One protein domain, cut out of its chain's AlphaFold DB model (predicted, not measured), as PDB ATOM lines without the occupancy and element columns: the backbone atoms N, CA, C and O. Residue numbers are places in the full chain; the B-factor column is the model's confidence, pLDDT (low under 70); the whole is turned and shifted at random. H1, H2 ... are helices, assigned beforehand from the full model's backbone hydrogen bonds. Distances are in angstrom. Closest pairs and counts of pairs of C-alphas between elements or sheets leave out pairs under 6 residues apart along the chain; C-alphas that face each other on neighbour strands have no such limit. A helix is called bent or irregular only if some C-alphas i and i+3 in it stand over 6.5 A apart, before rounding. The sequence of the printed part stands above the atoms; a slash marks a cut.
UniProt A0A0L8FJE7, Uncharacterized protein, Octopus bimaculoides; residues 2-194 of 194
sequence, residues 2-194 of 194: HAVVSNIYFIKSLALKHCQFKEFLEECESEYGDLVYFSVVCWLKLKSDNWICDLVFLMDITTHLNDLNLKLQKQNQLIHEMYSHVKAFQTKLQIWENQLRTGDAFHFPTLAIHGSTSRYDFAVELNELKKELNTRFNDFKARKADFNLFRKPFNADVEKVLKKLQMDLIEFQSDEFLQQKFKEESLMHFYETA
ATOM      1  N   HIS A   2      71.708  60.652 -30.214       34.44
ATOM      2  CA  HIS A   2      70.414  60.621 -30.929       34.44
ATOM      3  C   HIS A   2      69.533  59.386 -30.613       34.44
ATOM      4  O   HIS A   2      68.314  59.506 -30.597       34.44
ATOM      5  N   ALA A   3      70.141  58.225 -30.327       38.12
ATOM      6  CA  ALA A   3      69.433  57.005 -29.913       38.12
ATOM      7  C   ALA A   3      68.813  57.162 -28.511       38.12
ATOM      8  O   ALA A   3      67.596  57.197 -28.392       38.12
ATOM      9  N   VAL A   4      69.627  57.441 -27.487       38.03
ATOM     10  CA  VAL A   4      69.173  57.779 -26.120       38.03
ATOM     11  C   VAL A   4      68.046  58.825 -26.083       38.03
ATOM     12  O   VAL A   4      67.038  58.609 -25.417       38.03
ATOM     13  N   VAL A   5      68.156  59.926 -26.839       42.12
ATOM     14  CA  VAL A   5      67.095  60.953 -26.903       42.12
ATOM     15  C   VAL A   5      65.815  60.402 -27.533       42.12
ATOM     16  O   VAL A   5      64.734  60.665 -27.016       42.12
ATOM     17  N   SER A   6      65.917  59.603 -28.601       44.56
ATOM     18  CA  SER A   6      64.772  58.917 -29.218       44.56
ATOM     19  C   SER A   6      64.111  57.916 -28.259       44.56
ATOM     20  O   SER A   6      62.893  57.745 -28.286       44.56
ATOM     21  N   ASN A   7      64.895  57.305 -27.373       47.06
ATOM     22  CA  ASN A   7      64.457  56.275 -26.429       47.06
ATOM     23  C   ASN A   7      63.730  56.886 -25.235       47.06
ATOM     24  O   ASN A   7      62.635  56.446 -24.883       47.06
ATOM     25  N   ILE A   8      64.278  57.977 -24.698       49.41
ATOM     26  CA  ILE A   8      63.599  58.836 -23.728       49.41
ATOM     27  C   ILE A   8      62.307  59.377 -24.343       49.41
ATOM     28  O   ILE A   8      61.258  59.276 -23.716       49.41
ATOM     29  N   TYR A   9      62.331  59.851 -25.596       52.75
ATOM     30  CA  TYR A   9      61.125  60.315 -26.290       52.75
ATOM     31  C   TYR A   9      60.094  59.208 -26.503       52.75
ATOM     32  O   TYR A   9      58.900  59.476 -26.423       52.75
ATOM     33  N   PHE A  10      60.510  57.968 -26.760       52.97
ATOM     34  CA  PHE A  10      59.597  56.845 -26.940       52.97
ATOM     35  C   PHE A  10      58.969  56.403 -25.615       52.97
ATOM     36  O   PHE A  10      57.747  56.252 -25.556       52.97
ATOM     37  N   ILE A  11      59.768  56.261 -24.552       53.72
ATOM     38  CA  ILE A  11      59.303  55.973 -23.186       53.72
ATOM     39  C   ILE A  11      58.379  57.095 -22.713       53.72
ATOM     40  O   ILE A  11      57.284  56.802 -22.237       53.72
ATOM     41  N   LYS A  12      58.749  58.360 -22.950       56.25
ATOM     42  CA  LYS A  12      57.885  59.525 -22.733       56.25
ATOM     43  C   LYS A  12      56.636  59.466 -23.586       56.25
ATOM     44  O   LYS A  12      55.572  59.710 -23.057       56.25
ATOM     45  N   SER A  13      56.703  59.092 -24.862       54.47
ATOM     46  CA  SER A  13      55.513  58.978 -25.715       54.47
ATOM     47  C   SER A  13      54.578  57.873 -25.239       54.47
ATOM     48  O   SER A  13      53.368  58.022 -25.353       54.47
ATOM     49  N   LEU A  14      55.110  56.771 -24.698       55.22
ATOM     50  CA  LEU A  14      54.291  55.738 -24.082       55.22
ATOM     51  C   LEU A  14      53.724  56.233 -22.761       55.22
ATOM     52  O   LEU A  14      52.536  56.054 -22.574       55.22
ATOM     53  N   ALA A  15      54.514  56.880 -21.900       53.09
ATOM     54  CA  ALA A  15      54.061  57.503 -20.655       53.09
ATOM     55  C   ALA A  15      53.016  58.612 -20.906       53.09
ATOM     56  O   ALA A  15      52.067  58.756 -20.145       53.09
ATOM     57  N   LEU A  16      53.131  59.341 -22.015       50.28
ATOM     58  CA  LEU A  16      52.204  60.379 -22.453       50.28
ATOM     59  C   LEU A  16      50.936  59.757 -23.030       50.28
ATOM     60  O   LEU A  16      49.860  60.142 -22.617       50.28
ATOM     61  N   LYS A  17      51.034  58.735 -23.893       53.22
ATOM     62  CA  LYS A  17      49.881  57.919 -24.333       53.22
ATOM     63  C   LYS A  17      49.178  57.263 -23.152       53.22
ATOM     64  O   LYS A  17      47.972  57.068 -23.159       53.22
ATOM     65  N   HIS A  18      49.958  56.914 -22.144       53.19
ATOM     66  CA  HIS A  18      49.531  56.339 -20.893       53.19
ATOM     67  C   HIS A  18      48.775  57.387 -20.035       53.19
ATOM     68  O   HIS A  18      47.709  57.094 -19.504       53.19
ATOM     69  N   CYS A  19      49.240  58.638 -19.973       48.66
ATOM     70  CA  CYS A  19      48.505  59.757 -19.367       48.66
ATOM     71  C   CYS A  19      47.296  60.217 -20.210       48.66
ATOM     72  O   CYS A  19      46.261  60.531 -19.645       48.66
ATOM     73  N   GLN A  20      47.361  60.169 -21.541       51.16
ATOM     74  CA  GLN A  20      46.226  60.393 -22.451       51.16
ATOM     75  C   GLN A  20      45.186  59.274 -22.342       51.16
ATOM     76  O   GLN A  20      44.008  59.486 -22.582       51.16
ATOM     77  N   PHE A  21      45.588  58.070 -21.925       47.91
ATOM     78  CA  PHE A  21      44.647  57.014 -21.570       47.91
ATOM     79  C   PHE A  21      43.885  57.337 -20.272       47.91
ATOM     80  O   PHE A  21      42.783  56.839 -20.085       47.91
ATOM     81  N   LYS A  22      44.423  58.204 -19.398       48.31
ATOM     82  CA  LYS A  22      43.668  58.791 -18.279       48.31
ATOM     83  C   LYS A  22      42.593  59.750 -18.791       48.31
ATOM     84  O   LYS A  22      41.480  59.669 -18.302       48.31
ATOM     85  N   GLU A  23      42.891  60.565 -19.806       49.88
ATOM     86  CA  GLU A  23      41.883  61.384 -20.505       49.88
ATOM     87  C   GLU A  23      40.850  60.508 -21.230       49.88
ATOM     88  O   GLU A  23      39.665  60.779 -21.129       49.88
ATOM     89  N   PHE A  24      41.259  59.401 -21.865       41.81
ATOM     90  CA  PHE A  24      40.344  58.412 -22.459       41.81
ATOM     91  C   PHE A  24      39.478  57.706 -21.407       41.81
ATOM     92  O   PHE A  24      38.319  57.396 -21.665       41.81
ATOM     93  N   LEU A  25      40.025  57.423 -20.221       46.91
ATOM     94  CA  LEU A  25      39.263  56.876 -19.100       46.91
ATOM     95  C   LEU A  25      38.354  57.924 -18.465       46.91
ATOM     96  O   LEU A  25      37.278  57.540 -18.041       46.91
ATOM     97  N   GLU A  26      38.730  59.202 -18.433       50.75
ATOM     98  CA  GLU A  26      37.857  60.323 -18.053       50.75
ATOM     99  C   GLU A  26      36.750  60.541 -19.101       50.75
ATOM    100  O   GLU A  26      35.602  60.767 -18.732       50.75
ATOM    101  N   GLU A  27      37.040  60.367 -20.394       39.16
ATOM    102  CA  GLU A  27      36.055  60.334 -21.485       39.16
ATOM    103  C   GLU A  27      35.121  59.128 -21.350       39.16
ATOM    104  O   GLU A  27      33.903  59.285 -21.406       39.16
ATOM    105  N   CYS A  28      35.659  57.937 -21.070       37.31
ATOM    106  CA  CYS A  28      34.859  56.759 -20.751       37.31
ATOM    107  C   CYS A  28      34.064  56.980 -19.455       37.31
ATOM    108  O   CYS A  28      32.905  56.614 -19.378       37.31
ATOM    109  N   GLU A  29      34.621  57.594 -18.419       44.19
ATOM    110  CA  GLU A  29      33.875  57.975 -17.216       44.19
ATOM    111  C   GLU A  29      32.841  59.074 -17.503       44.19
ATOM    112  O   GLU A  29      31.874  59.174 -16.762       44.19
ATOM    113  N   SER A  30      32.967  59.851 -18.582       45.41
ATOM    114  CA  SER A  30      31.940  60.804 -19.025       45.41
ATOM    115  C   SER A  30      30.832  60.143 -19.861       45.41
ATOM    116  O   SER A  30      29.669  60.511 -19.720       45.41
ATOM    117  N   GLU A  31      31.149  59.109 -20.651       42.19
ATOM    118  CA  GLU A  31      30.167  58.259 -21.350       42.19
ATOM    119  C   GLU A  31      29.483  57.247 -20.412       42.19
ATOM    120  O   GLU A  31      28.342  56.847 -20.639       42.19
ATOM    121  N   TYR A  32      30.172  56.827 -19.346       41.34
ATOM    122  CA  TYR A  32      29.754  55.769 -18.421       41.34
ATOM    123  C   TYR A  32      29.607  56.240 -16.966       41.34
ATOM    124  O   TYR A  32      29.411  55.406 -16.076       41.34
ATOM    125  N   GLY A  33      29.684  57.545 -16.701       46.50
ATOM    126  CA  GLY A  33      29.508  58.139 -15.366       46.50
ATOM    127  C   GLY A  33      28.115  57.874 -14.815       46.50
ATOM    128  O   GLY A  33      27.952  57.547 -13.639       46.50
ATOM    129  N   ASP A  34      27.136  57.846 -15.718       42.09
ATOM    130  CA  ASP A  34      25.800  57.348 -15.431       42.09
ATOM    131  C   ASP A  34      25.762  55.824 -15.343       42.09
ATOM    132  O   ASP A  34      24.978  55.300 -14.569       42.09
ATOM    133  N   LEU A  35      26.614  55.078 -16.056       42.19
ATOM    134  CA  LEU A  35      26.547  53.616 -16.133       42.19
ATOM    135  C   LEU A  35      26.975  52.911 -14.843       42.19
ATOM    136  O   LEU A  35      26.412  51.866 -14.556       42.19
ATOM    137  N   VAL A  36      27.895  53.456 -14.038       42.22
ATOM    138  CA  VAL A  36      28.184  52.904 -12.693       42.22
ATOM    139  C   VAL A  36      26.979  53.094 -11.760       42.22
ATOM    140  O   VAL A  36      26.676  52.212 -10.962       42.22
ATOM    141  N   TYR A  37      26.227  54.188 -11.908       43.72
ATOM    142  CA  TYR A  37      24.956  54.381 -11.203       43.72
ATOM    143  C   TYR A  37      23.824  53.524 -11.801       43.72
ATOM    144  O   TYR A  37      23.040  52.921 -11.067       43.72
ATOM    145  N   PHE A  38      23.759  53.390 -13.125       38.91
ATOM    146  CA  PHE A  38      22.707  52.674 -13.846       38.91
ATOM    147  C   PHE A  38      22.880  51.153 -13.749       38.91
ATOM    148  O   PHE A  38      21.888  50.433 -13.653       38.91
ATOM    149  N   SER A  39      24.116  50.647 -13.708       42.47
ATOM    150  CA  SER A  39      24.431  49.224 -13.546       42.47
ATOM    151  C   SER A  39      24.364  48.763 -12.090       42.47
ATOM    152  O   SER A  39      24.195  47.581 -11.837       42.47
ATOM    153  N   VAL A  40      24.443  49.642 -11.095       44.31
ATOM    154  CA  VAL A  40      24.164  49.223  -9.708       44.31
ATOM    155  C   VAL A  40      22.651  49.174  -9.463       44.31
ATOM    156  O   VAL A  40      22.151  48.240  -8.839       44.31
ATOM    157  N   VAL A  41      21.897  50.122 -10.034       47.38
ATOM    158  CA  VAL A  41      20.447  50.253  -9.808       47.38
ATOM    159  C   VAL A  41      19.606  49.308 -10.684       47.38
ATOM    160  O   VAL A  41      18.581  48.809 -10.225       47.38
ATOM    161  N   CYS A  42      20.010  49.003 -11.924       48.09
ATOM    162  CA  CYS A  42      19.188  48.169 -12.818       48.09
ATOM    163  C   CYS A  42      19.303  46.655 -12.575       48.09
ATOM    164  O   CYS A  42      18.388  45.914 -12.950       48.09
ATOM    165  N   TRP A  43      20.395  46.183 -11.968       49.72
ATOM    166  CA  TRP A  43      20.622  44.751 -11.732       49.72
ATOM    167  C   TRP A  43      19.910  44.265 -10.470       49.72
ATOM    168  O   TRP A  43      19.332  43.179 -10.465       49.72
ATOM    169  N   LEU A  44      19.833  45.118  -9.450       49.22
ATOM    170  CA  LEU A  44      19.077  44.873  -8.226       49.22
ATOM    171  C   LEU A  44      17.669  45.444  -8.373       49.22
ATOM    172  O   LEU A  44      17.232  46.334  -7.647       49.22
ATOM    173  N   LYS A  45      16.916  44.901  -9.337       54.34
ATOM    174  CA  LYS A  45      15.458  44.973  -9.231       54.34
ATOM    175  C   LYS A  45      15.123  44.345  -7.876       54.34
ATOM    176  O   LYS A  45      15.396  43.159  -7.713       54.34
ATOM    177  N   LEU A  46      14.569  45.131  -6.950       58.06
ATOM    178  CA  LEU A  46      13.989  44.704  -5.669       58.06
ATOM    179  C   LEU A  46      12.864  43.690  -5.954       58.06
ATOM    180  O   LEU A  46      11.683  44.026  -5.973       58.06
ATOM    181  N   LYS A  47      13.244  42.480  -6.360       53.59
ATOM    182  CA  LYS A  47      12.365  41.428  -6.883       53.59
ATOM    183  C   LYS A  47      11.891  40.498  -5.782       53.59
ATOM    184  O   LYS A  47      11.016  39.681  -6.046       53.59
ATOM    185  N   SER A  48      12.503  40.576  -4.605       59.28
ATOM    186  CA  SER A  48      12.230  39.666  -3.508       59.28
ATOM    187  C   SER A  48      11.186  40.244  -2.552       59.28
ATOM    188  O   SER A  48      11.081  41.458  -2.366       59.28
ATOM    189  N   ASP A  49      10.475  39.355  -1.859       65.69
ATOM    190  CA  ASP A  49       9.660  39.701  -0.686       65.69
ATOM    191  C   ASP A  49      10.512  40.281   0.468       65.69
ATOM    192  O   ASP A  49       9.975  40.732   1.480       65.69
ATOM    193  N   ASN A  50      11.846  40.297   0.325       75.62
ATOM    194  CA  ASN A  50      12.799  40.809   1.300       75.62
ATOM    195  C   ASN A  50      13.650  41.963   0.748       75.62
ATOM    196  O   ASN A  50      14.878  41.982   0.867       75.62
ATOM    197  N   TRP A  51      12.968  42.969   0.201       80.69
ATOM    198  CA  TRP A  51      13.558  44.216  -0.298       80.69
ATOM    199  C   TRP A  51      14.514  44.902   0.695       80.69
ATOM    200  O   TRP A  51      15.414  45.628   0.279       80.69
ATOM    201  N   ILE A  52      14.334  44.680   2.005       83.19
ATOM    202  CA  ILE A  52      15.225  45.209   3.043       83.19
ATOM    203  C   ILE A  52      16.619  44.596   2.898       83.19
ATOM    204  O   ILE A  52      17.594  45.341   2.936       83.19
ATOM    205  N   CYS A  53      16.728  43.277   2.697       85.88
ATOM    206  CA  CYS A  53      18.017  42.609   2.484       85.88
ATOM    207  C   CYS A  53      18.706  43.111   1.211       85.88
ATOM    208  O   CYS A  53      19.900  43.408   1.246       85.88
ATOM    209  N   ASP A  54      17.940  43.269   0.129       84.19
ATOM    210  CA  ASP A  54      18.448  43.803  -1.137       84.19
ATOM    211  C   ASP A  54      18.984  45.234  -0.953       84.19
ATOM    212  O   ASP A  54      20.081  45.554  -1.412       84.19
ATOM    213  N   LEU A  55      18.255  46.087  -0.218       84.69
ATOM    214  CA  LEU A  55      18.658  47.465   0.066       84.69
ATOM    215  C   LEU A  55      19.932  47.541   0.915       84.69
ATOM    216  O   LEU A  55      20.837  48.311   0.598       84.69
ATOM    217  N   VAL A  56      20.028  46.768   1.999       88.38
ATOM    218  CA  VAL A  56      21.200  46.849   2.886       88.38
ATOM    219  C   VAL A  56      22.449  46.243   2.248       88.38
ATOM    220  O   VAL A  56      23.541  46.770   2.451       88.38
ATOM    221  N   PHE A  57      22.300  45.212   1.407       90.00
ATOM    222  CA  PHE A  57      23.385  44.730   0.552       90.00
ATOM    223  C   PHE A  57      23.825  45.810  -0.446       90.00
ATOM    224  O   PHE A  57      25.022  46.086  -0.561       90.00
ATOM    225  N   LEU A  58      22.865  46.463  -1.114       85.88
ATOM    226  CA  LEU A  58      23.108  47.571  -2.043       85.88
ATOM    227  C   LEU A  58      23.903  48.710  -1.397       85.88
ATOM    228  O   LEU A  58      24.855  49.211  -1.996       85.88
ATOM    229  N   MET A  59      23.540  49.112  -0.178       85.88
ATOM    230  CA  MET A  59      24.241  50.166   0.560       85.88
ATOM    231  C   MET A  59      25.719  49.819   0.783       85.88
ATOM    232  O   MET A  59      26.606  50.632   0.495       85.88
ATOM    233  N   ASP A  60      25.991  48.597   1.244       93.19
ATOM    234  CA  ASP A  60      27.350  48.133   1.511       93.19
ATOM    235  C   ASP A  60      28.173  48.003   0.213       93.19
ATOM    236  O   ASP A  60      29.285  48.535   0.132       93.19
ATOM    237  N   ILE A  61      27.641  47.362  -0.841       88.69
ATOM    238  CA  ILE A  61      28.389  47.187  -2.101       88.69
ATOM    239  C   ILE A  61      28.631  48.517  -2.821       88.69
ATOM    240  O   ILE A  61      29.713  48.726  -3.371       88.69
ATOM    241  N   THR A  62      27.678  49.451  -2.758       83.25
ATOM    242  CA  THR A  62      27.843  50.796  -3.329       83.25
ATOM    243  C   THR A  62      28.943  51.561  -2.606       83.25
ATOM    244  O   THR A  62      29.739  52.238  -3.253       83.25
ATOM    245  N   THR A  63      29.057  51.402  -1.285       87.88
ATOM    246  CA  THR A  63      30.159  51.995  -0.516       87.88
ATOM    247  C   THR A  63      31.505  51.471  -1.013       87.88
ATOM    248  O   THR A  63      32.385  52.264  -1.335       87.88
ATOM    249  N   HIS A  64      31.646  50.151  -1.180       91.25
ATOM    250  CA  HIS A  64      32.868  49.531  -1.711       91.25
ATOM    251  C   HIS A  64      33.201  49.971  -3.143       91.25
ATOM    252  O   HIS A  64      34.371  50.204  -3.458       91.25
ATOM    253  N   LEU A  65      32.193  50.085  -4.013       82.38
ATOM    254  CA  LEU A  65      32.351  50.543  -5.397       82.38
ATOM    255  C   LEU A  65      32.767  52.013  -5.464       82.38
ATOM    256  O   LEU A  65      33.691  52.345  -6.204       82.38
ATOM    257  N   ASN A  66      32.154  52.875  -4.654       81.06
ATOM    258  CA  ASN A  66      32.555  54.274  -4.537       81.06
ATOM    259  C   ASN A  66      34.008  54.392  -4.049       81.06
ATOM    260  O   ASN A  66      34.796  55.173  -4.575       81.06
ATOM    261  N   ASP A  67      34.401  53.536  -3.108       85.69
ATOM    262  CA  ASP A  67      35.765  53.447  -2.595       85.69
ATOM    263  C   ASP A  67      36.798  53.065  -3.663       85.69
ATOM    264  O   ASP A  67      37.958  53.488  -3.595       85.69
ATOM    265  N   LEU A  68      36.414  52.218  -4.622       84.88
ATOM    266  CA  LEU A  68      37.223  51.928  -5.805       84.88
ATOM    267  C   LEU A  68      37.236  53.139  -6.740       84.88
ATOM    268  O   LEU A  68      38.317  53.553  -7.151       84.88
ATOM    269  N   ASN A  69      36.070  53.719  -7.029       79.62
ATOM    270  CA  ASN A  69      35.919  54.848  -7.943       79.62
ATOM    271  C   ASN A  69      36.807  56.035  -7.541       79.62
ATOM    272  O   ASN A  69      37.612  56.508  -8.337       79.62
ATOM    273  N   LEU A  70      36.783  56.421  -6.261       79.00
ATOM    274  CA  LEU A  70      37.634  57.489  -5.723       79.00
ATOM    275  C   LEU A  70      39.136  57.199  -5.876       79.00
ATOM    276  O   LEU A  70      39.930  58.116  -6.078       79.00
ATOM    277  N   LYS A  71      39.550  55.926  -5.797       83.12
ATOM    278  CA  LYS A  71      40.951  55.530  -6.028       83.12
ATOM    279  C   LYS A  71      41.323  55.589  -7.509       83.12
ATOM    280  O   LYS A  71      42.473  55.878  -7.827       83.12
ATOM    281  N   LEU A  72      40.386  55.304  -8.413       77.50
ATOM    282  CA  LEU A  72      40.619  55.382  -9.858       77.50
ATOM    283  C   LEU A  72      40.694  56.835 -10.341       77.50
ATOM    284  O   LEU A  72      41.590  57.158 -11.116       77.50
ATOM    285  N   GLN A  73      39.849  57.709  -9.795       71.69
ATOM    286  CA  GLN A  73      39.774  59.137 -10.128       71.69
ATOM    287  C   GLN A  73      40.865  59.998  -9.479       71.69
ATOM    288  O   GLN A  73      40.936  61.210  -9.705       71.69
ATOM    289  N   LYS A  74      41.729  59.402  -8.651       76.38
ATOM    290  CA  LYS A  74      42.810  60.131  -7.994       76.38
ATOM    291  C   LYS A  74      43.702  60.805  -9.046       76.38
ATOM    292  O   LYS A  74      44.220  60.162  -9.959       76.38
ATOM    293  N   GLN A  75      43.905  62.114  -8.899       69.12
ATOM    294  CA  GLN A  75      44.823  62.862  -9.756       69.12
ATOM    295  C   GLN A  75      46.261  62.377  -9.556       69.12
ATOM    296  O   GLN A  75      46.623  61.903  -8.477       69.12
ATOM    297  N   ASN A  76      47.084  62.534 -10.594       72.25
ATOM    298  CA  ASN A  76      48.506  62.206 -10.552       72.25
ATOM    299  C   ASN A  76      48.789  60.729 -10.228       72.25
ATOM    300  O   ASN A  76      49.695  60.407  -9.463       72.25
ATOM    301  N   GLN A  77      48.006  59.826 -10.821       72.50
ATOM    302  CA  GLN A  77      48.169  58.384 -10.665       72.50
ATOM    303  C   GLN A  77      48.609  57.731 -11.978       72.50
ATOM    304  O   GLN A  77      48.055  58.005 -13.044       72.50
ATOM    305  N   LEU A  78      49.595  56.839 -11.900       75.56
ATOM    306  CA  LEU A  78      50.044  56.019 -13.022       75.56
ATOM    307  C   LEU A  78      49.105  54.808 -13.187       75.56
ATOM    308  O   LEU A  78      48.591  54.260 -12.213       75.56
ATOM    309  N   ILE A  79      48.919  54.287 -14.402       74.38
ATOM    310  CA  ILE A  79      47.977  53.161 -14.630       74.38
ATOM    311  C   ILE A  79      48.318  51.900 -13.896       74.38
ATOM    312  O   ILE A  79      47.439  51.099 -13.626       74.38
ATOM    313  N   HIS A  80      49.594  51.674 -13.601       76.75
ATOM    314  CA  HIS A  80      49.977  50.470 -12.897       76.75
ATOM    315  C   HIS A  80      49.438  50.524 -11.457       76.75
ATOM    316  O   HIS A  80      49.167  49.477 -10.867       76.75
ATOM    317  N   GLU A  81      49.231  51.726 -10.913       79.94
ATOM    318  CA  GLU A  81      48.566  51.980  -9.636       79.94
ATOM    319  C   GLU A  81      47.049  51.811  -9.793       79.94
ATOM    320  O   GLU A  81      46.466  51.021  -9.051       79.94
ATOM    321  N   MET A  82      46.434  52.398 -10.833       80.75
ATOM    322  CA  MET A  82      45.013  52.165 -11.172       80.75
ATOM    323  C   MET A  82      44.705  50.666 -11.304       80.75
ATOM    324  O   MET A  82      43.796  50.139 -10.665       80.75
ATOM    325  N   TYR A  83      45.532  49.943 -12.059       82.19
ATOM    326  CA  TYR A  83      45.439  48.500 -12.235       82.19
ATOM    327  C   TYR A  83      45.570  47.754 -10.913       82.19
ATOM    328  O   TYR A  83      44.872  46.771 -10.671       82.19
ATOM    329  N   SER A  84      46.478  48.208 -10.048       87.38
ATOM    330  CA  SER A  84      46.670  47.609  -8.731       87.38
ATOM    331  C   SER A  84      45.420  47.784  -7.867       87.38
ATOM    332  O   SER A  84      45.048  46.838  -7.170       87.38
ATOM    333  N   HIS A  85      44.727  48.924  -7.956       88.62
ATOM    334  CA  HIS A  85      43.444  49.143  -7.283       88.62
ATOM    335  C   HIS A  85      42.345  48.216  -7.810       88.62
ATOM    336  O   HIS A  85      41.707  47.532  -7.007       88.62
ATOM    337  N   VAL A  86      42.186  48.108  -9.134       86.31
ATOM    338  CA  VAL A  86      41.226  47.179  -9.760       86.31
ATOM    339  C   VAL A  86      41.512  45.737  -9.344       86.31
ATOM    340  O   VAL A  86      40.622  45.028  -8.876       86.31
ATOM    341  N   LYS A  87      42.772  45.302  -9.443       90.31
ATOM    342  CA  LYS A  87      43.185  43.939  -9.088       90.31
ATOM    343  C   LYS A  87      42.943  43.631  -7.608       90.31
ATOM    344  O   LYS A  87      42.501  42.532  -7.260       90.31
ATOM    345  N   ALA A  88      43.230  44.589  -6.725       95.25
ATOM    346  CA  ALA A  88      42.939  44.448  -5.303       95.25
ATOM    347  C   ALA A  88      41.429  44.302  -5.069       95.25
ATOM    348  O   ALA A  88      41.016  43.422  -4.316       95.25
ATOM    349  N   PHE A  89      40.605  45.097  -5.754       94.06
ATOM    350  CA  PHE A  89      39.149  45.013  -5.652       94.06
ATOM    351  C   PHE A  89      38.589  43.681  -6.171       94.06
ATOM    352  O   PHE A  89      37.791  43.052  -5.488       94.06
ATOM    353  N   GLN A  90      39.076  43.177  -7.306       92.44
ATOM    354  CA  GLN A  90      38.719  41.841  -7.811       92.44
ATOM    355  C   GLN A  90      39.047  40.731  -6.799       92.44
ATOM    356  O   GLN A  90      38.276  39.787  -6.629       92.44
ATOM    357  N   THR A  91      40.178  40.855  -6.097       96.38
ATOM    358  CA  THR A  91      40.568  39.908  -5.039       96.38
ATOM    359  C   THR A  91      39.642  40.019  -3.827       96.38
ATOM    360  O   THR A  91      39.253  39.000  -3.263       96.38
ATOM    361  N   LYS A  92      39.235  41.240  -3.453       97.50
ATOM    362  CA  LYS A  92      38.238  41.465  -2.397       97.50
ATOM    363  C   LYS A  92      36.892  40.834  -2.752       97.50
ATOM    364  O   LYS A  92      36.377  40.077  -1.940       97.50
ATOM    365  N   LEU A  93      36.386  41.045  -3.971       96.12
ATOM    366  CA  LEU A  93      35.142  40.424  -4.448       96.12
ATOM    367  C   LEU A  93      35.173  38.897  -4.320       96.12
ATOM    368  O   LEU A  93      34.195  38.310  -3.881       96.12
ATOM    369  N   GLN A  94      36.303  38.256  -4.638       97.12
ATOM    370  CA  GLN A  94      36.464  36.808  -4.469       97.12
ATOM    371  C   GLN A  94      36.366  36.364  -3.001       97.12
ATOM    372  O   GLN A  94      35.798  35.311  -2.714       97.12
ATOM    373  N   ILE A  95      36.953  37.132  -2.079       97.88
ATOM    374  CA  ILE A  95      36.899  36.835  -0.642       97.88
ATOM    375  C   ILE A  95      35.468  37.031  -0.128       97.88
ATOM    376  O   ILE A  95      34.928  36.136   0.516       97.88
ATOM    377  N   TRP A  96      34.838  38.149  -0.483       97.62
ATOM    378  CA  TRP A  96      33.467  38.486  -0.110       97.62
ATOM    379  C   TRP A  96      32.442  37.481  -0.640       97.62
ATOM    380  O   TRP A  96      31.578  37.046   0.110       97.62
ATOM    381  N   GLU A  97      32.580  37.047  -1.895       95.94
ATOM    382  CA  GLU A  97      31.789  35.961  -2.488       95.94
ATOM    383  C   GLU A  97      31.849  34.699  -1.611       95.94
ATOM    384  O   GLU A  97      30.819  34.130  -1.248       95.94
ATOM    385  N   ASN A  98      33.057  34.270  -1.233       96.25
ATOM    386  CA  ASN A  98      33.244  33.070  -0.419       96.25
ATOM    387  C   ASN A  98      32.654  33.229   0.990       96.25
ATOM    388  O   ASN A  98      32.018  32.303   1.492       96.25
ATOM    389  N   GLN A  99      32.829  34.398   1.608       95.69
ATOM    390  CA  GLN A  99      32.281  34.697   2.931       95.69
ATOM    391  C   GLN A  99      30.753  34.678   2.920       95.69
ATOM    392  O   GLN A  99      30.153  33.950   3.715       95.69
ATOM    393  N   LEU A 100      30.118  35.352   1.956       94.69
ATOM    394  CA  LEU A 100      28.660  35.376   1.840       94.69
ATOM    395  C   LEU A 100      28.076  33.981   1.570       94.69
ATOM    396  O   LEU A 100      27.048  33.643   2.157       94.69
ATOM    397  N   ARG A 101      28.763  33.116   0.804       94.56
ATOM    398  CA  ARG A 101      28.363  31.697   0.654       94.56
ATOM    399  C   ARG A 101      28.346  30.932   1.974       94.56
ATOM    400  O   ARG A 101      27.513  30.049   2.150       94.56
ATOM    401  N   THR A 102      29.257  31.257   2.889       92.94
ATOM    402  CA  THR A 102      29.299  30.670   4.241       92.94
ATOM    403  C   THR A 102      28.411  31.403   5.248       92.94
ATOM    404  O   THR A 102      28.362  31.027   6.414       92.94
ATOM    405  N   GLY A 103      27.699  32.444   4.810       91.44
ATOM    406  CA  GLY A 103      26.876  33.279   5.671       91.44
ATOM    407  C   GLY A 103      27.659  34.318   6.476       91.44
ATOM    408  O   GLY A 103      27.057  34.969   7.318       91.44
ATOM    409  N   ASP A 104      28.954  34.531   6.233       93.62
ATOM    410  CA  ASP A 104      29.748  35.594   6.860       93.62
ATOM    411  C   ASP A 104      29.574  36.919   6.095       93.62
ATOM    412  O   ASP A 104      29.854  37.004   4.901       93.62
ATOM    413  N   ALA A 105      29.104  37.958   6.790       94.69
ATOM    414  CA  ALA A 105      28.907  39.304   6.246       94.69
ATOM    415  C   ALA A 105      29.804  40.347   6.931       94.69
ATOM    416  O   ALA A 105      29.452  41.520   6.979       94.69
ATOM    417  N   PHE A 106      30.966  39.959   7.466       95.25
ATOM    418  CA  PHE A 106      31.860  40.869   8.194       95.25
ATOM    419  C   PHE A 106      32.207  42.160   7.424       95.25
ATOM    420  O   PHE A 106      32.305  43.232   8.014       95.25
ATOM    421  N   HIS A 107      32.357  42.081   6.098       96.69
ATOM    422  CA  HIS A 107      32.640  43.243   5.240       96.69
ATOM    423  C   HIS A 107      31.391  43.942   4.677       96.69
ATOM    424  O   HIS A 107      31.521  44.871   3.882       96.69
ATOM    425  N   PHE A 108      30.205  43.513   5.098       95.88
ATOM    426  CA  PHE A 108      28.906  44.083   4.746       95.88
ATOM    427  C   PHE A 108      28.173  44.419   6.054       95.88
ATOM    428  O   PHE A 108      27.289  43.673   6.481       95.88
ATOM    429  N   PRO A 109      28.601  45.477   6.771       95.69
ATOM    430  CA  PRO A 109      28.121  45.763   8.120       95.69
ATOM    431  C   PRO A 109      26.617  46.049   8.164       95.69
ATOM    432  O   PRO A 109      25.943  45.627   9.106       95.69
ATOM    433  N   THR A 110      26.066  46.715   7.146       93.38
ATOM    434  CA  THR A 110      24.632  47.018   7.090       93.38
ATOM    435  C   THR A 110      23.828  45.734   6.895       93.38
ATOM    436  O   THR A 110      22.850  45.511   7.615       93.38
ATOM    437  N   LEU A 111      24.284  44.850   6.002       91.50
ATOM    438  CA  LEU A 111      23.714  43.518   5.785       91.50
ATOM    439  C   LEU A 111      23.877  42.599   7.002       91.50
ATOM    440  O   LEU A 111      22.982  41.807   7.293       91.50
ATOM    441  N   ALA A 112      24.987  42.689   7.733       92.44
ATOM    442  CA  ALA A 112      25.224  41.874   8.919       92.44
ATOM    443  C   ALA A 112      24.222  42.182  10.041       92.44
ATOM    444  O   ALA A 112      23.798  41.263  10.739       92.44
ATOM    445  N   ILE A 113      23.846  43.456  10.193       91.19
ATOM    446  CA  ILE A 113      22.938  43.927  11.247       91.19
ATOM    447  C   ILE A 113      21.469  43.705  10.867       91.19
ATOM    448  O   ILE A 113      20.675  43.286  11.705       91.19
ATOM    449  N   HIS A 114      21.101  43.992   9.615       85.12
ATOM    450  CA  HIS A 114      19.696  44.076   9.197       85.12
ATOM    451  C   HIS A 114      19.254  42.932   8.272       85.12
ATOM    452  O   HIS A 114      18.064  42.785   7.999       85.12
ATOM    453  N   GLY A 115      20.192  42.126   7.768       80.19
ATOM    454  CA  GLY A 115      19.911  41.031   6.846       80.19
ATOM    455  C   GLY A 115      19.358  39.800   7.560       80.19
ATOM    456  O   GLY A 115      20.005  39.245   8.447       80.19
ATOM    457  N   SER A 116      18.184  39.337   7.137       72.62
ATOM    458  CA  SER A 116      17.435  38.251   7.785       72.62
ATOM    459  C   SER A 116      17.408  36.930   7.004       72.62
ATOM    460  O   SER A 116      16.839  35.956   7.486       72.62
ATOM    461  N   THR A 117      17.981  36.871   5.794       71.81
ATOM    462  CA  THR A 117      17.834  35.731   4.856       71.81
ATOM    463  C   THR A 117      19.178  35.155   4.402       71.81
ATOM    464  O   THR A 117      20.243  35.691   4.712       71.81
ATOM    465  N   SER A 118      19.112  34.026   3.684       80.62
ATOM    466  CA  SER A 118      20.231  33.429   2.952       80.62
ATOM    467  C   SER A 118      21.012  34.486   2.171       80.62
ATOM    468  O   SER A 118      20.433  35.306   1.466       80.62
ATOM    469  N   ARG A 119      22.339  34.434   2.291       84.62
ATOM    470  CA  ARG A 119      23.284  35.359   1.640       84.62
ATOM    471  C   ARG A 119      23.890  34.766   0.363       84.62
ATOM    472  O   ARG A 119      24.806  35.344  -0.214       84.62
ATOM    473  N   TYR A 120      23.409  33.591  -0.050       86.25
ATOM    474  CA  TYR A 120      23.941  32.865  -1.201       86.25
ATOM    475  C   TYR A 120      23.713  33.619  -2.511       86.25
ATOM    476  O   TYR A 120      24.635  33.692  -3.321       86.25
ATOM    477  N   ASP A 121      22.529  34.208  -2.685       87.25
ATOM    478  CA  ASP A 121      22.193  34.977  -3.884       87.25
ATOM    479  C   ASP A 121      23.164  36.157  -4.028       87.25
ATOM    480  O   ASP A 121      23.875  36.227  -5.028       87.25
ATOM    481  N   PHE A 122      23.407  36.915  -2.947       90.44
ATOM    482  CA  PHE A 122      24.413  37.993  -2.920       90.44
ATOM    483  C   PHE A 122      25.813  37.544  -3.342       90.44
ATOM    484  O   PHE A 122      26.537  38.283  -4.011       90.44
ATOM    485  N   ALA A 123      26.219  36.316  -3.006       92.94
ATOM    486  CA  ALA A 123      27.482  35.777  -3.496       92.94
ATOM    487  C   ALA A 123      27.472  35.524  -5.016       92.94
ATOM    488  O   ALA A 123      28.497  35.717  -5.675       92.94
ATOM    489  N   VAL A 124      26.339  35.102  -5.584       90.25
ATOM    490  CA  VAL A 124      26.154  34.989  -7.039       90.25
ATOM    491  C   VAL A 124      26.264  36.368  -7.688       90.25
ATOM    492  O   VAL A 124      27.037  36.511  -8.638       90.25
ATOM    493  N   GLU A 125      25.608  37.396  -7.140       88.88
ATOM    494  CA  GLU A 125      25.715  38.764  -7.665       88.88
ATOM    495  C   GLU A 125      27.152  39.310  -7.604       88.88
ATOM    496  O   GLU A 125      27.637  39.882  -8.583       88.88
ATOM    497  N   LEU A 126      27.885  39.079  -6.507       92.06
ATOM    498  CA  LEU A 126      29.299  39.472  -6.420       92.06
ATOM    499  C   LEU A 126      30.170  38.767  -7.465       92.06
ATOM    500  O   LEU A 126      31.120  39.362  -7.986       92.06
ATOM    501  N   ASN A 127      29.868  37.509  -7.788       92.06
ATOM    502  CA  ASN A 127      30.595  36.781  -8.821       92.06
ATOM    503  C   ASN A 127      30.311  37.339 -10.224       92.06
ATOM    504  O   ASN A 127      31.248  37.454 -11.019       92.06
ATOM    505  N   GLU A 128      29.069  37.728 -10.525       87.69
ATOM    506  CA  GLU A 128      28.741  38.393 -11.794       87.69
ATOM    507  C   GLU A 128      29.436  39.757 -11.901       87.69
ATOM    508  O   GLU A 128      30.154  39.997 -12.874       87.69
ATOM    509  N   LEU A 129      29.390  40.581 -10.848       85.88
ATOM    510  CA  LEU A 129      30.138  41.844 -10.787       85.88
ATOM    511  C   LEU A 129      31.644  41.631 -11.017       85.88
ATOM    512  O   LEU A 129      32.306  42.379 -11.744       85.88
ATOM    513  N   LYS A 130      32.216  40.575 -10.426       89.12
ATOM    514  CA  LYS A 130      33.625  40.217 -10.631       89.12
ATOM    515  C   LYS A 130      33.908  39.854 -12.093       89.12
ATOM    516  O   LYS A 130      34.965  40.227 -12.607       89.12
ATOM    517  N   LYS A 131      33.018  39.124 -12.776       84.81
ATOM    518  CA  LYS A 131      33.166  38.787 -14.207       84.81
ATOM    519  C   LYS A 131      33.107  40.030 -15.090       84.81
ATOM    520  O   LYS A 131      33.938  40.161 -15.991       84.81
ATOM    521  N   GLU A 132      32.191  40.950 -14.810       82.88
ATOM    522  CA  GLU A 132      32.085  42.217 -15.537       82.88
ATOM    523  C   GLU A 132      33.353  43.054 -15.386       82.88
ATOM    524  O   GLU A 132      33.944  43.464 -16.384       82.88
ATOM    525  N   LEU A 133      33.857  43.214 -14.157       80.31
ATOM    526  CA  LEU A 133      35.123  43.911 -13.912       80.31
ATOM    527  C   LEU A 133      36.306  43.229 -14.602       80.31
ATOM    528  O   LEU A 133      37.170  43.902 -15.159       80.31
ATOM    529  N   ASN A 134      36.374  41.897 -14.585       83.12
ATOM    530  CA  ASN A 134      37.424  41.172 -15.304       83.12
ATOM    531  C   ASN A 134      37.360  41.416 -16.813       83.12
ATOM    532  O   ASN A 134      38.404  41.555 -17.443       83.12
ATOM    533  N   THR A 135      36.155  41.474 -17.376       80.31
ATOM    534  CA  THR A 135      35.942  41.735 -18.804       80.31
ATOM    535  C   THR A 135      36.330  43.168 -19.151       80.31
ATOM    536  O   THR A 135      37.106  43.383 -20.081       80.31
ATOM    537  N   ARG A 136      35.865  44.138 -18.354       76.75
ATOM    538  CA  ARG A 136      36.115  45.569 -18.552       76.75
ATOM    539  C   ARG A 136      37.600  45.931 -18.489       76.75
ATOM    540  O   ARG A 136      38.036  46.766 -19.264       76.75
ATOM    541  N   PHE A 137      38.365  45.296 -17.600       75.56
ATOM    542  CA  PHE A 137      39.792  45.586 -17.385       75.56
ATOM    543  C   PHE A 137      40.729  44.502 -17.952       75.56
ATOM    544  O   PHE A 137      41.845  44.291 -17.459       75.56
ATOM    545  N   ASN A 138      40.286  43.749 -18.962       78.00
ATOM    546  CA  ASN A 138      41.075  42.651 -19.526       78.00
ATOM    547  C   ASN A 138      42.297  43.138 -20.331       78.00
ATOM    548  O   ASN A 138      43.348  42.494 -20.358       78.00
ATOM    549  N   ASP A 139      42.190  44.300 -20.961       73.19
ATOM    550  CA  ASP A 139      43.266  44.992 -21.673       73.19
ATOM    551  C   ASP A 139      44.448  45.342 -20.751       73.19
ATOM    552  O   ASP A 139      45.609  45.124 -21.113       73.19
ATOM    553  N   PHE A 140      44.176  45.764 -19.514       72.19
ATOM    554  CA  PHE A 140      45.208  45.983 -18.498       72.19
ATOM    555  C   PHE A 140      45.977  44.696 -18.179       72.19
ATOM    556  O   PHE A 140      47.196  44.707 -17.980       72.19
ATOM    557  N   LYS A 141      45.276  43.558 -18.148       75.50
ATOM    558  CA  LYS A 141      45.899  42.251 -17.922       75.50
ATOM    559  C   LYS A 141      46.832  41.881 -19.076       75.50
ATOM    560  O   LYS A 141      47.928  41.381 -18.811       75.50
ATOM    561  N   ALA A 142      46.437  42.174 -20.315       74.62
ATOM    562  CA  ALA A 142      47.257  41.948 -21.505       74.62
ATOM    563  C   ALA A 142      48.522  42.828 -21.527       74.62
ATOM    564  O   ALA A 142      49.585  42.364 -21.933       74.62
ATOM    565  N   ARG A 143      48.438  44.064 -21.017       73.62
ATOM    566  CA  ARG A 143      49.548  45.040 -20.979       73.62
ATOM    567  C   ARG A 143      50.373  45.013 -19.691       73.62
ATOM    568  O   ARG A 143      51.230  45.864 -19.469       73.62
ATOM    569  N   LYS A 144      50.171  44.014 -18.828       76.62
ATOM    570  CA  LYS A 144      50.871  43.903 -17.539       76.62
ATOM    571  C   LYS A 144      52.402  43.931 -17.676       76.62
ATOM    572  O   LYS A 144      53.080  44.453 -16.794       76.62
ATOM    573  N   ALA A 145      52.942  43.341 -18.743       75.75
ATOM    574  CA  ALA A 145      54.380  43.353 -19.011       75.75
ATOM    575  C   ALA A 145      54.891  44.777 -19.283       75.75
ATOM    576  O   ALA A 145      55.895  45.177 -18.697       75.75
ATOM    577  N   ASP A 146      54.143  45.558 -20.067       74.69
ATOM    578  CA  ASP A 146      54.463  46.954 -20.368       74.69
ATOM    579  C   ASP A 146      54.474  47.783 -19.077       74.69
ATOM    580  O   ASP A 146      55.441  48.483 -18.794       74.69
ATOM    581  N   PHE A 147      53.462  47.631 -18.215       76.00
ATOM    582  CA  PHE A 147      53.414  48.335 -16.925       76.00
ATOM    583  C   PHE A 147      54.605  48.007 -16.021       76.00
ATOM    584  O   PHE A 147      55.121  48.878 -15.320       76.00
ATOM    585  N   ASN A 148      55.054  46.751 -16.027       77.69
ATOM    586  CA  ASN A 148      56.216  46.337 -15.248       77.69
ATOM    587  C   ASN A 148      57.517  46.930 -15.793       77.69
ATOM    588  O   ASN A 148      58.382  47.274 -14.988       77.69
ATOM    589  N   LEU A 149      57.632  47.082 -17.116       82.00
ATOM    590  CA  LEU A 149      58.760  47.764 -17.744       82.00
ATOM    591  C   LEU A 149      58.847  49.217 -17.258       82.00
ATOM    592  O   LEU A 149      59.914  49.635 -16.829       82.00
ATOM    593  N   PHE A 150      57.729  49.949 -17.188       76.31
ATOM    594  CA  PHE A 150      57.716  51.314 -16.632       76.31
ATOM    595  C   PHE A 150      57.959  51.363 -15.126       76.31
ATOM    596  O   PHE A 150      58.566  52.297 -14.610       76.31
ATOM    597  N   ARG A 151      57.474  50.373 -14.381       80.81
ATOM    598  CA  ARG A 151      57.659  50.358 -12.928       80.81
ATOM    599  C   ARG A 151      59.102  50.051 -12.537       80.81
ATOM    600  O   ARG A 151      59.547  50.466 -11.472       80.81
ATOM    601  N   LYS A 152      59.801  49.249 -13.342       85.94
ATOM    602  CA  LYS A 152      61.145  48.749 -13.037       85.94
ATOM    603  C   LYS A 152      62.023  48.712 -14.294       85.94
ATOM    604  O   LYS A 152      62.532  47.639 -14.622       85.94
ATOM    605  N   PRO A 153      62.241  49.848 -14.976       86.00
ATOM    606  CA  PRO A 153      62.948  49.860 -16.253       86.00
ATOM    607  C   PRO A 153      64.388  49.364 -16.104       86.00
ATOM    608  O   PRO A 153      64.853  48.614 -16.950       86.00
ATOM    609  N   PHE A 154      65.042  49.656 -14.974       89.88
ATOM    610  CA  PHE A 154      66.416  49.232 -14.669       89.88
ATOM    611  C   PHE A 154      66.582  47.765 -14.250       89.88
ATOM    612  O   PHE A 154      67.697  47.265 -14.220       89.88
ATOM    613  N   ASN A 155      65.486  47.065 -13.939       90.00
ATOM    614  CA  ASN A 155      65.509  45.641 -13.575       90.00
ATOM    615  C   ASN A 155      64.757  44.774 -14.594       90.00
ATOM    616  O   ASN A 155      64.472  43.603 -14.329       90.00
ATOM    617  N   ALA A 156      64.335  45.364 -15.713       87.94
ATOM    618  CA  ALA A 156      63.596  44.656 -16.736       87.94
ATOM    619  C   ALA A 156      64.534  43.728 -17.510       87.94
ATOM    620  O   ALA A 156      65.634  44.114 -17.900       87.94
ATOM    621  N   ASP A 157      64.070  42.505 -17.745       89.94
ATOM    622  CA  ASP A 157      64.788  41.530 -18.555       89.94
ATOM    623  C   ASP A 157      64.711  41.931 -20.034       89.94
ATOM    624  O   ASP A 157      63.648  41.841 -20.659       89.94
ATOM    625  N   VAL A 158      65.842  42.385 -20.576       88.38
ATOM    626  CA  VAL A 158      65.976  42.849 -21.961       88.38
ATOM    627  C   VAL A 158      65.584  41.754 -22.957       88.38
ATOM    628  O   VAL A 158      64.973  42.038 -23.984       88.38
ATOM    629  N   GLU A 159      65.842  40.480 -22.667       89.56
ATOM    630  CA  GLU A 159      65.512  39.402 -23.604       89.56
ATOM    631  C   GLU A 159      64.001  39.161 -23.707       89.56
ATOM    632  O   GLU A 159      63.514  38.682 -24.733       89.56
ATOM    633  N   LYS A 160      63.240  39.541 -22.672       85.38
ATOM    634  CA  LYS A 160      61.784  39.355 -22.601       85.38
ATOM    635  C   LYS A 160      60.969  40.529 -23.141       85.38
ATOM    636  O   LYS A 160      59.755  40.380 -23.298       85.38
ATOM    637  N   VAL A 161      61.580  41.686 -23.410       83.00
ATOM    638  CA  VAL A 161      60.861  42.821 -24.013       83.00
ATOM    639  C   VAL A 161      60.727  42.659 -25.531       83.00
ATOM    640  O   VAL A 161      61.378  41.826 -26.158       83.00
ATOM    641  N   LEU A 162      59.856  43.464 -26.147       79.88
ATOM    642  CA  LEU A 162      59.708  43.502 -27.604       79.88
ATOM    643  C   LEU A 162      61.072  43.735 -28.267       79.88
ATOM    644  O   LEU A 162      61.762  44.681 -27.903       79.88
ATOM    645  N   LYS A 163      61.418  42.939 -29.292       82.88
ATOM    646  CA  LYS A 163      62.724  42.999 -29.988       82.88
ATOM    647  C   LYS A 163      63.164  44.418 -30.358       82.88
ATOM    648  O   LYS A 163      64.324  44.773 -30.197       82.88
ATOM    649  N   LYS A 164      62.215  45.247 -30.805       82.06
ATOM    650  CA  LYS A 164      62.463  46.644 -31.189       82.06
ATOM    651  C   LYS A 164      62.897  47.563 -30.038       82.06
ATOM    652  O   LYS A 164      63.361  48.648 -30.320       82.06
ATOM    653  N   LEU A 165      62.699  47.156 -28.784       79.00
ATOM    654  CA  LEU A 165      63.006  47.940 -27.581       79.00
ATOM    655  C   LEU A 165      64.278  47.467 -26.876       79.00
ATOM    656  O   LEU A 165      64.689  48.083 -25.903       79.00
ATOM    657  N   GLN A 166      64.875  46.354 -27.308       86.50
ATOM    658  CA  GLN A 166      65.966  45.721 -26.567       86.50
ATOM    659  C   GLN A 166      67.211  46.604 -26.524       86.50
ATOM    660  O   GLN A 166      67.746  46.845 -25.448       86.50
ATOM    661  N   MET A 167      67.642  47.119 -27.680       90.81
ATOM    662  CA  MET A 167      68.828  47.980 -27.763       90.81
ATOM    663  C   MET A 167      68.611  49.283 -26.989       90.81
ATOM    664  O   MET A 167      69.461  49.691 -26.205       90.81
ATOM    665  N   ASP A 168      67.421  49.863 -27.133       82.00
ATOM    666  CA  ASP A 168      67.038  51.102 -26.462       82.00
ATOM    667  C   ASP A 168      67.009  50.955 -24.943       82.00
ATOM    668  O   ASP A 168      67.458  51.836 -24.209       82.00
ATOM    669  N   LEU A 169      66.509  49.813 -24.466       85.50
ATOM    670  CA  LEU A 169      66.485  49.485 -23.053       85.50
ATOM    671  C   LEU A 169      67.895  49.241 -22.509       85.50
ATOM    672  O   LEU A 169      68.163  49.674 -21.399       85.50
ATOM    673  N   ILE A 170      68.802  48.611 -23.264       88.81
ATOM    674  CA  ILE A 170      70.207  48.442 -22.844       88.81
ATOM    675  C   ILE A 170      70.873  49.806 -22.650       88.81
ATOM    676  O   ILE A 170      71.508  50.034 -21.619       88.81
ATOM    677  N   GLU A 171      70.714  50.717 -23.614       89.06
ATOM    678  CA  GLU A 171      71.258  52.075 -23.508       89.06
ATOM    679  C   GLU A 171      70.670  52.806 -22.299       89.06
ATOM    680  O   GLU A 171      71.415  53.358 -21.492       89.06
ATOM    681  N   PHE A 172      69.346  52.747 -22.132       85.94
ATOM    682  CA  PHE A 172      68.651  53.362 -21.003       85.94
ATOM    683  C   PHE A 172      69.115  52.789 -19.658       85.94
ATOM    684  O   PHE A 172      69.380  53.537 -18.722       85.94
ATOM    685  N   GLN A 173      69.244  51.464 -19.553       90.12
ATOM    686  CA  GLN A 173      69.679  50.787 -18.332       90.12
ATOM    687  C   GLN A 173      71.139  51.082 -17.981       90.12
ATOM    688  O   GLN A 173      71.488  51.012 -16.808       90.12
ATOM    689  N   SER A 174      71.979  51.425 -18.960       90.75
ATOM    690  CA  SER A 174      73.403  51.721 -18.748       90.75
ATOM    691  C   SER A 174      73.669  53.163 -18.298       90.75
ATOM    692  O   SER A 174      74.798  53.490 -17.942       90.75
ATOM    693  N   ASP A 175      72.656  54.034 -18.310       91.06
ATOM    694  CA  ASP A 175      72.787  55.434 -17.904       91.06
ATOM    695  C   ASP A 175      72.733  55.575 -16.369       91.06
ATOM    696  O   ASP A 175      71.675  55.485 -15.739       91.06
ATOM    697  N   GLU A 176      73.900  55.791 -15.754       90.94
ATOM    698  CA  GLU A 176      74.039  55.946 -14.299       90.94
ATOM    699  C   GLU A 176      73.313  57.186 -13.754       90.94
ATOM    700  O   GLU A 176      72.811  57.158 -12.626       90.94
ATOM    701  N   PHE A 177      73.209  58.259 -14.545       89.38
ATOM    702  CA  PHE A 177      72.505  59.474 -14.137       89.38
ATOM    703  C   PHE A 177      70.999  59.221 -14.065       89.38
ATOM    704  O   PHE A 177      70.366  59.540 -13.056       89.38
ATOM    705  N   LEU A 178      70.427  58.575 -15.087       87.19
ATOM    706  CA  LEU A 178      69.017  58.177 -15.071       87.19
ATOM    707  C   LEU A 178      68.730  57.152 -13.967       87.19
ATOM    708  O   LEU A 178      67.692  57.249 -13.311       87.19
ATOM    709  N   GLN A 179      69.646  56.212 -13.705       89.00
ATOM    710  CA  GLN A 179      69.518  55.284 -12.575       89.00
ATOM    711  C   GLN A 179      69.461  56.007 -11.229       89.00
ATOM    712  O   GLN A 179      68.657  55.637 -10.370       89.00
ATOM    713  N   GLN A 180      70.331  56.996 -11.023       89.94
ATOM    714  CA  GLN A 180      70.376  57.752  -9.777       89.94
ATOM    715  C   GLN A 180      69.108  58.590  -9.614       89.94
ATOM    716  O   GLN A 180      68.430  58.490  -8.592       89.94
ATOM    717  N   LYS A 181      68.715  59.307 -10.669       88.81
ATOM    718  CA  LYS A 181      67.492  60.111 -10.701       88.81
ATOM    719  C   LYS A 181      66.238  59.279 -10.408       88.81
ATOM    720  O   LYS A 181      65.387  59.686  -9.623       88.81
ATOM    721  N   PHE A 182      66.156  58.065 -10.957       88.25
ATOM    722  CA  PHE A 182      65.050  57.136 -10.703       88.25
ATOM    723  C   PHE A 182      64.943  56.684  -9.240       88.25
ATOM    724  O   PHE A 182      63.859  56.321  -8.787       88.25
ATOM    725  N   LYS A 183      66.057  56.661  -8.496       87.81
ATOM    726  CA  LYS A 183      66.068  56.307  -7.066       87.81
ATOM    727  C   LYS A 183      65.665  57.479  -6.173       87.81
ATOM    728  O   LYS A 183      65.169  57.246  -5.074       87.81
ATOM    729  N   GLU A 184      65.919  58.705  -6.618       88.69
ATOM    730  CA  GLU A 184      65.716  59.929  -5.839       88.69
ATOM    731  C   GLU A 184      64.315  60.525  -6.022       88.69
ATOM    732  O   GLU A 184      63.785  61.152  -5.104       88.69
ATOM    733  N   GLU A 185      63.692  60.311  -7.181       85.75
ATOM    734  CA  GLU A 185      62.421  60.934  -7.545       85.75
ATOM    735  C   GLU A 185      61.228  59.973  -7.466       85.75
ATOM    736  O   GLU A 185      61.339  58.750  -7.574       85.75
ATOM    737  N   SER A 186      60.027  60.543  -7.316       83.62
ATOM    738  CA  SER A 186      58.803  59.771  -7.541       83.62
ATOM    739  C   SER A 186      58.730  59.315  -8.999       83.62
ATOM    740  O   SER A 186      59.174  60.023  -9.902       83.62
ATOM    741  N   LEU A 187      58.107  58.161  -9.245       79.56
ATOM    742  CA  LEU A 187      58.015  57.592 -10.592       79.56
ATOM    743  C   LEU A 187      57.359  58.556 -11.594       79.56
ATOM    744  O   LEU A 187      57.759  58.613 -12.751       79.56
ATOM    745  N   MET A 188      56.371  59.329 -11.140       77.81
ATOM    746  CA  MET A 188      55.730  60.365 -11.948       77.81
ATOM    747  C   MET A 188      56.714  61.476 -12.324       77.81
ATOM    748  O   MET A 188      56.890  61.753 -13.507       77.81
ATOM    749  N   HIS A 189      57.397  62.050 -11.334       78.50
ATOM    750  CA  HIS A 189      58.333  63.149 -11.566       78.50
ATOM    751  C   HIS A 189      59.528  62.731 -12.434       78.50
ATOM    752  O   HIS A 189      59.946  63.476 -13.322       78.50
ATOM    753  N   PHE A 190      60.002  61.498 -12.246       83.44
ATOM    754  CA  PHE A 190      61.041  60.911 -13.079       83.44
ATOM    755  C   PHE A 190      60.636  60.920 -14.556       83.44
ATOM    756  O   PHE A 190      61.380  61.411 -15.395       83.44
ATOM    757  N   TYR A 191      59.439  60.430 -14.891       76.19
ATOM    758  CA  TYR A 191      59.001  60.371 -16.290       76.19
ATOM    759  C   TYR A 191      58.627  61.734 -16.887       76.19
ATOM    760  O   TYR A 191      58.699  61.901 -18.106       76.19
ATOM    761  N   GLU A 192      58.272  62.721 -16.065       71.62
ATOM    762  CA  GLU A 192      58.085  64.104 -16.516       71.62
ATOM    763  C   GLU A 192      59.423  64.748 -16.910       71.62
ATOM    764  O   GLU A 192      59.529  65.413 -17.949       71.62
ATOM    765  N   THR A 193      60.470  64.514 -16.117       69.81
ATOM    766  CA  THR A 193      61.720  65.281 -16.199       69.81
ATOM    767  C   THR A 193      62.909  64.531 -16.812       69.81
ATOM    768  O   THR A 193      63.927  65.173 -17.072       69.81
ATOM    769  N   ALA A 194      62.841  63.210 -17.009       58.44
ATOM    770  CA  ALA A 194      63.872  62.397 -17.682       58.44
ATOM    771  C   ALA A 194      63.966  62.700 -19.181       58.44
ATOM    772  O   ALA A 194      65.093  62.847 -19.689       58.44
TER     773      ALA A 194
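Overview. This is residues 2 to 194 of the 194 residues of an uncharacterized protein of Octopus bimaculoides (UniProt A0A0L8FJE7). A loose, rod-like model: the long bent helix H1 runs along one side of it, beside a three-helix bundle of H2, H3 and H5 toward one end and a small, loosely joined head of H8, H9 and H10 at the other. The short H4 packs on H2 at the far end of the bundle, H6 and H7 lead from the bundle toward the head, and residues 30 to 35 of H1 stick out where it bends. The printed part has 193 residues, with ten named helices, H1 to H10 in order along the chain, and no named strand; its class is all helix. The whole is loose, with a radius of gyration of the C-alphas of 21.5 A, and spans 71 by 33 by 29 A.

Along the chain. H1, residues 2 to 41, was assigned as one helix by its hydrogen bonds but is bent, with C-alphas 31 and 34 at 7.4 A. Its arm H1a, residues 2 to 31, begins at C-alpha 2 (70.414, 60.621, -30.929) and is 41.4 A long from first to last C-alpha; its arm H1b, residues 34 to 41, measures 10.5 A. H2, residues 51 to 72, begins at C-alpha 51 (13.558, 44.216, -0.298) and measures 30.8 A. H3, residues 79 to 101, measures 32.8 A. H4 holds residues 109 to 114. H5, residues 120 to 136, measures 24.7 A. The short H6, residues 138 to 142, and H7, residues 144 to 151, follow. H8, residues 163 to 173, measures 15.6 A and is irregular, with C-alphas 164 and 167 at 7.4 A. H9, residues 176 to 184, measures 12.5 A. H10, residues 187 to 193, ends at C-alpha 193 (61.720, 65.281, -16.199).

Arrangement. H3 is the hub, touching three helices. It touches H5 at a shallow tilt of 19 degrees, opposite ways, with Glu 97 and Ala 123 as the closest C-alphas, 4.4 A apart. H2 and H3 form a helical hairpin at a shallow tilt of 21 degrees; they touch with residues 68 to 72 of H2 and 82 to 89 of H3 alone, the closest C-alphas being those of Leu 72 and Met 82, 5.6 A. H2 and H5 are close but not clearly touching, at 7.6 A between the C-alphas of Phe 57 and Phe 122. H4 touches H2 at a shallow tilt of 9 degrees, opposite ways; the closest C-alphas, of Val 56 and Leu 111, are 5.1 A apart. H7 touches H3 at residues 79 to 80 of H3 alone, at a steep tilt of 52 degrees, with the C-alphas of His 80 and Phe 147 closest at 5.7 A. H6 is close to H3 but not clearly touching, with the C-alphas of Tyr 83 and Phe 140 6.8 A apart. H1a and H1b stand at a steep tilt of 54 degrees. H1b is close to H2 but not clearly touching, at 7.5 A between the C-alphas of Val 40 and Thr 62. H1a touches H8 with residues 3 to 8 alone, only just about perpendicular at 71 degrees; the C-alphas of Asn 7 and Asp 168 are closest at 5.8 A. With residues 12 to 15 alone H1a only just touches H10, with 3 pairs of C-alphas within 8 A; the closest are those of Lys 12 and Tyr 191, 6.6 A apart. H9 and H10 are close but not clearly touching, at 6.0 A between the C-alphas of Phe 182 and Phe 190. H8 and H10 are apart. In H1a, H1b, H3, H4, H5, H6, H7, H9 and H10 every O i to N i+4 pair is within hydrogen-bond range; in H2 17 of 18 are, and in H8 5 of 7.

Size, cuts and confidence. The two C-alphas farthest apart, of His 2 and Asp 49, are 71.0 A apart. The printed part has no cut. The link from H7 to H8, with 11 residues, is long. The mean pLDDT of the printed part is 75.7, and 51 residues are under 70: residues 2 to 49, residue 75 and residues 193 to 194.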